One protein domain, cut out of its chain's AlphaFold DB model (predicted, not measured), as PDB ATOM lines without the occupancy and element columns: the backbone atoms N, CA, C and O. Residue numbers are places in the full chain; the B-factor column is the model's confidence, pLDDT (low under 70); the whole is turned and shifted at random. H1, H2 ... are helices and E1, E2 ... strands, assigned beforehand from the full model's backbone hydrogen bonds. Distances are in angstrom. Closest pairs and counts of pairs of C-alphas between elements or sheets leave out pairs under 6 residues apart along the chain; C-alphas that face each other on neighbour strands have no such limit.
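This is residues 92 to 163 of the 168 residues of an uncharacterized protein of Bacillus cereus (UniProt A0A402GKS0). A strongly twisted sheet of four strands has two helices over one face and the other face bare; H2 packs near all four strands, while H1 runs along E2, and the two helices make a corner near Ile 145 and Glu 151. The printed part has 72 residues, with elements in the order E1 E2 E3 E4 H1 H2, mixed in class. The sheet's order is E1 - E2 - E3 - E4, all antiparallel. The whole is compact, with a radius of gyration of the C-alphas of 12.3 A and spans of 36 by 26 by 17 A.

E1, residues 92 to 95, and E2, residues 98 to 108, form a hairpin, with N 93 and O 103 2.8 A apart. E2 bends by 65 degrees at residue 101. E3, residues 113 to 118, forms a hairpin with E2, with N 106 and O 115 2.9 A apart. E4, residues 121 to 126, forms a hairpin with E3, with N 114 and O 125 2.8 A apart. The four strands make a meander, each the antiparallel neighbour of the one before; E1 and E4 are edge strands and are apart. H1, residues 135 to 145, is on the sheet at a height of 10.2 A, over E2 and along the strands, at 3 degrees to E2 on the local plane; the closest C-alphas of the two, Ile 107 and Asp 142, are 7.5 A apart. H2, residues 151 to 161, is on the same face; its closest C-alpha to E2 is Ile 155, 5.5 A from that of Ile 103. H1 and H2, two layers with the sheet as helices on one face of it, are close but not clearly touching, about perpendicular at 76 degrees, the closest C-alphas being Ile 145 and Glu 151, 6.4 A. In H1 and H2 every O i to N i+4 pair is within hydrogen-bond range.

E1 begins at C-alpha 92 (48.999, -2.085, 2.693) and is 10.0 A long. E2 measures 27.4 A, E3 17.1 A, E4 17.2 A and H1 15.6 A. H2, 15.5 A, ends at C-alpha 161 (44.155, 6.765, 15.387).

The C-alphas farthest apart, Asn 98 and Glu 132, are 36.1 A apart. The printed part has no cut. No link is long; that from E4 to H1, 8 residues, is short and the others are tight. Mean pLDDT of the printed part is 91.4, and no printed residue is under 70.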
ATOM      1  N   GLU A  92      50.456  -2.210   2.723       94.62
ATOM      2  CA  GLU A  92      48.999  -2.085   2.693       94.62
ATOM      3  C   GLU A  92      48.344  -3.279   3.395       94.62
ATOM      4  O   GLU A  92      48.699  -4.431   3.144       94.62
ATOM      5  N   LEU A  93      47.364  -2.995   4.251       94.12
ATOM      6  CA  LEU A  93      46.424  -3.961   4.800       94.12
ATOM      7  C   LEU A  93      45.019  -3.576   4.333       94.12
ATOM      8  O   LEU A  93      44.487  -2.545   4.748       94.12
ATOM      9  N   SER A  94      44.414  -4.412   3.496       92.69
ATOM     10  CA  SER A  94      43.067  -4.196   2.959       92.69
ATOM     11  C   SER A  94      42.128  -5.281   3.469       92.69
ATOM     12  O   SER A  94      42.487  -6.457   3.513       92.69
ATOM     13  N   TYR A  95      40.907  -4.903   3.832       92.12
ATOM     14  CA  TYR A  95      39.918  -5.860   4.298       92.12
ATOM     15  C   TYR A  95      39.437  -6.730   3.141       92.12
ATOM     16  O   TYR A  95      38.932  -6.237   2.132       92.12
ATOM     17  N   SER A  96      39.517  -8.046   3.315       89.06
ATOM     18  CA  SER A  96      39.189  -9.023   2.269       89.06
ATOM     19  C   SER A  96      37.789  -8.882   1.649       89.06
ATOM     20  O   SER A  96      37.574  -9.317   0.516       89.06
ATOM     21  N   ARG A  97      36.822  -8.274   2.353       87.06
ATOM     22  CA  ARG A  97      35.451  -8.065   1.846       87.06
ATOM     23  C   ARG A  97      35.197  -6.674   1.263       87.06
ATOM     24  O   ARG A  97      34.138  -6.474   0.672       87.06
ATOM     25  N   ASN A  98      36.116  -5.727   1.441       90.88
ATOM     26  CA  ASN A  98      36.010  -4.371   0.912       90.88
ATOM     27  C   ASN A  98      37.409  -3.772   0.702       90.88
ATOM     28  O   ASN A  98      38.042  -3.329   1.657       90.88
ATOM     29  N   LYS A  99      37.847  -3.695  -0.560       91.12
ATOM     30  CA  LYS A  99      39.162  -3.153  -0.939       91.12
ATOM     31  C   LYS A  99      39.378  -1.688  -0.538       91.12
ATOM     32  O   LYS A  99      40.519  -1.289  -0.353       91.12
ATOM     33  N   TYR A 100      38.306  -0.910  -0.378       94.81
ATOM     34  CA  TYR A 100      38.376   0.496   0.033       94.81
ATOM     35  C   TYR A 100      38.493   0.666   1.542       94.81
ATOM     36  O   TYR A 100      38.891   1.729   2.017       94.81
ATOM     37  N   PHE A 101      38.196  -0.385   2.307       95.19
ATOM     38  CA  PHE A 101      38.488  -0.422   3.726       95.19
ATOM     39  C   PHE A 101      39.898  -0.967   3.917       95.19
ATOM     40  O   PHE A 101      40.110  -2.168   4.053       95.19
ATOM     41  N   ASN A 102      40.870  -0.065   3.871       95.81
ATOM     42  CA  ASN A 102      42.291  -0.351   4.000       95.81
ATOM     43  C   ASN A 102      43.000   0.637   4.938       95.81
ATOM     44  O   ASN A 102      42.443   1.661   5.358       95.81
ATOM     45  N   ILE A 103      44.241   0.304   5.269       96.75
ATOM     46  CA  ILE A 103      45.195   1.153   5.975       96.75
ATOM     47  C   ILE A 103      46.607   0.793   5.504       96.75
ATOM     48  O   ILE A 103      46.870  -0.361   5.168       96.75
ATOM     49  N   PHE A 104      47.530   1.747   5.515       96.69
ATOM     50  CA  PHE A 104      48.952   1.449   5.391       96.69
ATOM     51  C   PHE A 104      49.585   1.447   6.772       96.69
ATOM     52  O   PHE A 104      49.258   2.289   7.612       96.69
ATOM     53  N   TYR A 105      50.506   0.524   7.017       95.44
ATOM     54  CA  TYR A 105      51.218   0.471   8.284       95.44
ATOM     55  C   TYR A 105      52.697   0.128   8.125       95.44
ATOM     56  O   TYR A 105      53.125  -0.410   7.104       95.44
ATOM     57  N   LYS A 106      53.480   0.452   9.153       95.00
ATOM     58  CA  LYS A 106      54.912   0.157   9.240       95.00
ATOM     59  C   LYS A 106      55.295  -0.114  10.691       95.00
ATOM     60  O   LYS A 106      54.876   0.624  11.576       95.00
ATOM     61  N   ILE A 107      56.128  -1.125  10.917       93.44
ATOM     62  CA  ILE A 107      56.749  -1.396  12.218       93.44
ATOM     63  C   ILE A 107      58.227  -1.023  12.119       93.44
ATOM     64  O   ILE A 107      58.961  -1.621  11.331       93.44
ATOM     65  N   ASP A 108      58.665  -0.042  12.907       91.88
ATOM     66  CA  ASP A 108      60.081   0.287  13.067       91.88
ATOM     67  C   ASP A 108      60.626  -0.514  14.253       91.88
ATOM     68  O   ASP A 108      60.314  -0.244  15.417       91.88
ATOM     69  N   LYS A 109      61.415  -1.549  13.952       88.19
ATOM     70  CA  LYS A 109      61.926  -2.468  14.974       88.19
ATOM     71  C   LYS A 109      63.017  -1.846  15.845       88.19
ATOM     72  O   LYS A 109      63.158  -2.241  16.998       88.19
ATOM     73  N   GLU A 110      63.764  -0.879  15.318       86.88
ATOM     74  CA  GLU A 110      64.836  -0.206  16.058       86.88
ATOM     75  C   GLU A 110      64.255   0.810  17.037       86.88
ATOM     76  O   GLU A 110      64.637   0.842  18.207       86.88
ATOM     77  N   LYS A 111      63.281   1.599  16.575       89.31
ATOM     78  CA  LYS A 111      62.582   2.584  17.411       89.31
ATOM     79  C   LYS A 111      61.477   1.982  18.266       89.31
ATOM     80  O   LYS A 111      60.923   2.688  19.100       89.31
ATOM     81  N   LYS A 112      61.141   0.705  18.048       89.19
ATOM     82  CA  LYS A 112      59.986   0.032  18.657       89.19
ATOM     83  C   LYS A 112      58.715   0.868  18.466       89.19
ATOM     84  O   LYS A 112      57.957   1.101  19.406       89.19
ATOM     85  N   SER A 113      58.497   1.346  17.242       92.38
ATOM     86  CA  SER A 113      57.341   2.170  16.887       92.38
ATOM     87  C   SER A 113      56.463   1.482  15.848       92.38
ATOM     88  O   SER A 113      56.887   0.605  15.090       92.38
ATOM     89  N   PHE A 114      55.203   1.892  15.830       93.75
ATOM     90  CA  PHE A 114      54.213   1.475  14.860       93.75
ATOM     91  C   PHE A 114      53.651   2.723  14.191       93.75
ATOM     92  O   PHE A 114      53.245   3.662  14.863       93.75
ATOM     93  N   SER A 115      53.619   2.759  12.868       95.75
ATOM     94  CA  SER A 115      53.051   3.877  12.116       95.75
ATOM     95  C   SER A 115      51.845   3.422  11.319       95.75
ATOM     96  O   SER A 115      51.894   2.371  10.686       95.75
ATOM     97  N   TYR A 116      50.797   4.240  11.304       96.94
ATOM     98  CA  TYR A 116      49.680   4.132  10.369       96.94
ATOM     99  C   TYR A 116      49.718   5.292   9.378       96.94
ATOM    100  O   TYR A 116      50.119   6.402   9.731       96.94
ATOM    101  N   LYS A 117      49.266   5.043   8.151       97.56
ATOM    102  CA  LYS A 117      49.125   6.043   7.096       97.56
ATOM    103  C   LYS A 117      47.900   5.757   6.241       97.56
ATOM    104  O   LYS A 117      47.613   4.596   5.946       97.56
ATOM    105  N   LEU A 118      47.186   6.805   5.845       97.25
ATOM    106  CA  LEU A 118      46.101   6.734   4.872       97.25
ATOM    107  C   LEU A 118      45.788   8.141   4.343       97.25
ATOM    108  O   LEU A 118      45.647   9.085   5.120       97.25
ATOM    109  N   GLY A 119      45.701   8.283   3.022       95.38
ATOM    110  CA  GLY A 119      45.670   9.589   2.369       95.38
ATOM    111  C   GLY A 119      46.953  10.375   2.649       95.38
ATOM    112  O   GLY A 119      48.061   9.835   2.576       95.38
ATOM    113  N   ASP A 120      46.782  11.635   3.043       94.56
ATOM    114  CA  ASP A 120      47.872  12.538   3.430       94.56
ATOM    115  C   ASP A 120      48.172  12.521   4.939       94.56
ATOM    116  O   ASP A 120      48.999  13.295   5.423       94.56
ATOM    117  N   VAL A 121      47.502  11.652   5.706       96.44
ATOM    118  CA  VAL A 121      47.640  11.586   7.165       96.44
ATOM    119  C   VAL A 121      48.510  10.398   7.555       96.44
ATOM    120  O   VAL A 121      48.294   9.269   7.114       96.44
ATOM    121  N   GLU A 122      49.483  10.650   8.425       96.44
ATOM    122  CA  GLU A 122      50.389   9.652   8.985       96.44
ATOM    123  C   GLU A 122      50.526   9.882  10.489       96.44
ATOM    124  O   GLU A 122      50.537  11.021  10.961       96.44
ATOM    125  N   LYS A 123      50.620   8.796  11.254       96.62
ATOM    126  CA  LYS A 123      50.829   8.862  12.697       96.62
ATOM    127  C   LYS A 123      51.684   7.707  13.167       96.62
ATOM    128  O   LYS A 123      51.339   6.549  12.943       96.62
ATOM    129  N   GLU A 124      52.751   8.046  13.872       95.56
ATOM    130  CA  GLU A 124      53.588   7.106  14.605       95.56
ATOM    131  C   GLU A 124      53.118   7.012  16.063       95.56
ATOM    132  O   GLU A 124      52.734   8.011  16.680       95.56
ATOM    133  N   ILE A 125      53.132   5.800  16.602       93.19
ATOM    134  CA  ILE A 125      52.884   5.485  18.004       93.19
ATOM    135  C   ILE A 125      54.043   4.638  18.535       93.19
ATOM    136  O   ILE A 125      54.562   3.759  17.849       93.19
ATOM    137  N   GLU A 126      54.450   4.901  19.769       91.00
ATOM    138  CA  GLU A 126      55.432   4.079  20.472       91.00
ATOM    139  C   GLU A 126      54.778   2.777  20.954       91.00
ATOM    140  O   GLU A 126      53.660   2.791  21.482       91.00
ATOM    141  N   LEU A 127      55.463   1.644  20.781       87.00
ATOM    142  CA  LEU A 127      55.007   0.364  21.313       87.00
ATOM    143  C   LEU A 127      55.440   0.236  22.772       87.00
ATOM    144  O   LEU A 127      56.599  -0.032  23.083       87.00
ATOM    145  N   VAL A 128      54.474   0.394  23.674       84.06
ATOM    146  CA  VAL A 128      54.689   0.248  25.115       84.06
ATOM    147  C   VAL A 128      54.263  -1.148  25.558       84.06
ATOM    148  O   VAL A 128      53.147  -1.588  25.287       84.06
ATOM    149  N   SER A 129      55.145  -1.838  26.276       80.75
ATOM    150  CA  SER A 129      54.885  -3.150  26.870       80.75
ATOM    151  C   SER A 129      55.383  -3.181  28.313       80.75
ATOM    152  O   SER A 129      56.366  -2.527  28.658       80.75
ATOM    153  N   SER A 130      54.710  -3.953  29.169       85.31
ATOM    154  CA  SER A 130      55.160  -4.204  30.546       85.31
ATOM    155  C   SER A 130      56.404  -5.095  30.615       85.31
ATOM    156  O   SER A 130      56.996  -5.242  31.682       85.31
ATOM    157  N   VAL A 131      56.774  -5.716  29.493       85.12
ATOM    158  CA  VAL A 131      57.992  -6.507  29.307       85.12
ATOM    159  C   VAL A 131      58.787  -5.950  28.133       85.12
ATOM    160  O   VAL A 131      58.229  -5.291  27.255       85.12
ATOM    161  N   GLU A 132      60.090  -6.208  28.100       86.12
ATOM    162  CA  GLU A 132      60.916  -5.784  26.975       86.12
ATOM    163  C   GLU A 132      60.440  -6.450  25.676       86.12
ATOM    164  O   GLU A 132      60.423  -7.673  25.577       86.12
ATOM    165  N   LEU A 133      60.059  -5.636  24.685       86.38
ATOM    166  CA  LEU A 133      59.732  -6.126  23.346       86.38
ATOM    167  C   LEU A 133      61.007  -6.577  22.641       86.38
ATOM    168  O   LEU A 133      61.936  -5.776  22.458       86.38
ATOM    169  N   THR A 134      61.016  -7.840  22.236       89.44
ATOM    170  CA  THR A 134      62.066  -8.453  21.429       89.44
ATOM    171  C   THR A 134      61.776  -8.295  19.936       89.44
ATOM    172  O   THR A 134      60.682  -7.909  19.522       89.44
ATOM    173  N   LEU A 135      62.763  -8.611  19.095       87.25
ATOM    174  CA  LEU A 135      62.576  -8.638  17.642       87.25
ATOM    175  C   LEU A 135      61.515  -9.668  17.217       87.25
ATOM    176  O   LEU A 135      60.751  -9.409  16.291       87.25
ATOM    177  N   GLU A 136      61.469 -10.809  17.908       90.25
ATOM    178  CA  GLU A 136      60.530 -11.903  17.649       90.25
ATOM    179  C   GLU A 136      59.086 -11.477  17.948       90.25
ATOM    180  O   GLU A 136      58.195 -11.733  17.140       90.25
ATOM    181  N   ASP A 137      58.865 -10.723  19.031       90.25
ATOM    182  CA  ASP A 137      57.542 -10.172  19.362       90.25
ATOM    183  C   ASP A 137      57.019  -9.243  18.258       90.25
ATOM    184  O   ASP A 137      55.840  -9.274  17.903       90.25
ATOM    185  N   LEU A 138      57.904  -8.418  17.685       90.31
ATOM    186  CA  LEU A 138      57.552  -7.498  16.602       90.31
ATOM    187  C   LEU A 138      57.275  -8.229  15.282       90.31
ATOM    188  O   LEU A 138      56.441  -7.786  14.495       90.31
ATOM    189  N   GLU A 139      57.953  -9.348  15.033       90.06
ATOM    190  CA  GLU A 139      57.675 -10.210  13.879       90.06
ATOM    191  C   GLU A 139      56.355 -10.956  14.026       90.06
ATOM    192  O   GLU A 139      55.610 -11.089  13.055       90.06
ATOM    193  N   GLU A 140      56.035 -11.413  15.233       90.56
ATOM    194  CA  GLU A 140      54.749 -12.036  15.508       90.56
ATOM    195  C   GLU A 140      53.602 -11.023  15.403       90.56
ATOM    196  O   GLU A 140      52.558 -11.331  14.828       90.56
ATOM    197  N   LEU A 141      53.809  -9.782  15.858       88.94
ATOM    198  CA  LEU A 141      52.858  -8.693  15.641       88.94
ATOM    199  C   LEU A 141      52.599  -8.454  14.144       88.94
ATOM    200  O   LEU A 141      51.439  -8.399  13.736       88.94
ATOM    201  N   ASP A 142      53.653  -8.371  13.321       89.25
ATOM    202  CA  ASP A 142      53.541  -8.205  11.860       89.25
ATOM    203  C   ASP A 142      52.728  -9.341  11.212       89.25
ATOM    204  O   ASP A 142      51.910  -9.099  10.324       89.25
ATOM    205  N   LYS A 143      52.886 -10.586  11.684       89.44
ATOM    206  CA  LYS A 143      52.084 -11.724  11.205       89.44
ATOM    207  C   LYS A 143      50.623 -11.617  11.627       89.44
ATOM    208  O   LYS A 143      49.741 -11.778  10.789       89.44
ATOM    209  N   ARG A 144      50.361 -11.325  12.905       88.19
ATOM    210  CA  ARG A 144      48.997 -11.245  13.459       88.19
ATOM    211  C   ARG A 144      48.165 -10.136  12.828       88.19
ATOM    212  O   ARG A 144      46.953 -10.277  12.726       88.19
ATOM    213  N   ILE A 145      48.803  -9.058  12.377       87.62
ATOM    214  CA  ILE A 145      48.141  -7.970  11.647       87.62
ATOM    215  C   ILE A 145      47.509  -8.451  10.333       87.62
ATOM    216  O   ILE A 145      46.473  -7.927   9.929       87.62
ATOM    217  N   HIS A 146      48.095  -9.461   9.689       82.62
ATOM    218  CA  HIS A 146      47.563 -10.059   8.461       82.62
ATOM    219  C   HIS A 146      46.646 -11.260   8.715       82.62
ATOM    220  O   HIS A 146      46.239 -11.931   7.765       82.62
ATOM    221  N   ASP A 147      46.343 -11.578   9.975       87.69
ATOM    222  CA  ASP A 147      45.358 -12.607  10.272       87.69
ATOM    223  C   ASP A 147      43.975 -12.120   9.821       87.69
ATOM    224  O   ASP A 147      43.549 -11.011  10.153       87.69
ATOM    225  N   LYS A 148      43.256 -12.961   9.073       81.62
ATOM    226  CA  LYS A 148      41.941 -12.630   8.504       81.62
ATOM    227  C   LYS A 148      40.928 -12.254   9.576       81.62
ATOM    228  O   LYS A 148      40.046 -11.432   9.327       81.62
ATOM    229  N   ASP A 149      41.073 -12.835  10.761       84.50
ATOM    230  CA  ASP A 149      40.202 -12.564  11.902       84.50
ATOM    231  C   ASP A 149      40.510 -11.214  12.579       84.50
ATOM    232  O   ASP A 149      39.700 -10.732  13.375       84.50
ATOM    233  N   MET A 150      41.649 -10.595  12.237       86.56
ATOM    234  CA  MET A 150      42.170  -9.345  12.806       86.56
ATOM    235  C   MET A 150      42.240  -8.179  11.804       86.56
ATOM    236  O   MET A 150      42.414  -7.031  12.231       86.56
ATOM    237  N   GLU A 151      42.103  -8.438  10.494       89.62
ATOM    238  CA  GLU A 151      42.157  -7.425   9.423       89.62
ATOM    239  C   GLU A 151      41.256  -6.225   9.750       89.62
ATOM    240  O   GLU A 151      41.711  -5.080   9.802       89.62
ATOM    241  N   TYR A 152      39.972  -6.493  10.023       91.38
ATOM    242  CA  TYR A 152      38.977  -5.448  10.252       91.38
ATOM    243  C   TYR A 152      39.321  -4.596  11.476       91.38
ATOM    244  O   TYR A 152      39.324  -3.371  11.374       91.38
ATOM    245  N   GLN A 153      39.635  -5.215  12.622       91.50
ATOM    246  CA  GLN A 153      39.944  -4.473  13.847       91.50
ATOM    247  C   GLN A 153      41.220  -3.645  13.684       91.50
ATOM    248  O   GLN A 153      41.280  -2.521  14.178       91.50
ATOM    249  N   THR A 154      42.221  -4.167  12.972       92.00
ATOM    250  CA  THR A 154      43.486  -3.456  12.756       92.00
ATOM    251  C   THR A 154      43.294  -2.237  11.858       92.00
ATOM    252  O   THR A 154      43.777  -1.152  12.185       92.00
ATOM    253  N   ILE A 155      42.538  -2.377  10.762       95.25
ATOM    254  CA  ILE A 155      42.192  -1.256   9.876       95.25
ATOM    255  C   ILE A 155      41.340  -0.230  10.628       95.25
ATOM    256  O   ILE A 155      41.620   0.968  10.566       95.25
ATOM    257  N   PHE A 156      40.331  -0.692  11.371       94.69
ATOM    258  CA  PHE A 156      39.448   0.160  12.163       94.69
ATOM    259  C   PHE A 156      40.235   0.992  13.180       94.69
ATOM    260  O   PHE A 156      40.118   2.217  13.186       94.69
ATOM    261  N   LEU A 157      41.093   0.356  13.986       93.19
ATOM    262  CA  LEU A 157      41.935   1.042  14.968       93.19
ATOM    263  C   LEU A 157      42.896   2.032  14.298       93.19
ATOM    264  O   LEU A 157      43.022   3.167  14.757       93.19
ATOM    265  N   GLY A 158      43.545   1.627  13.202       94.88
ATOM    266  CA  GLY A 158      44.441   2.496  12.444       94.88
ATOM    267  C   GLY A 158      43.732   3.759  11.956       94.88
ATOM    268  O   GLY A 158      44.194   4.871  12.214       94.88
ATOM    269  N   ARG A 159      42.552   3.612  11.340       96.25
ATOM    270  CA  ARG A 159      41.734   4.750  10.896       96.25
ATOM    271  C   ARG A 159      41.297   5.632  12.068       96.25
ATOM    272  O   ARG A 159      41.444   6.847  11.978       96.25
ATOM    273  N   GLN A 160      40.874   5.052  13.196       94.44
ATOM    274  CA  GLN A 160      40.553   5.827  14.404       94.44
ATOM    275  C   GLN A 160      41.741   6.655  14.903       94.44
ATOM    276  O   GLN A 160      41.576   7.824  15.254       94.44
ATOM    277  N   LEU A 161      42.946   6.077  14.930       94.81
ATOM    278  CA  LEU A 161      44.155   6.765  15.387       94.81
ATOM    279  C   LEU A 161      44.550   7.931  14.477       94.81
ATOM    280  O   LEU A 161      45.035   8.948  14.991       94.81
ATOM    281  N   LEU A 162      44.318   7.785  13.169       96.25
ATOM    282  CA  LEU A 162      44.474   8.832  12.155       96.25
ATOM    283  C   LEU A 162      43.313   9.835  12.123       96.25
ATOM    284  O   LEU A 162      43.368  10.784  11.351       96.25
ATOM    285  N   GLN A 163      42.282   9.652  12.958       94.31
ATOM    286  CA  GLN A 163      41.050  10.452  12.949       94.31
ATOM    287  C   GLN A 163      40.297  10.389  11.611       94.31
ATOM    288  O   GLN A 163      39.557  11.302  11.252       94.31
TER     289      GLN A 163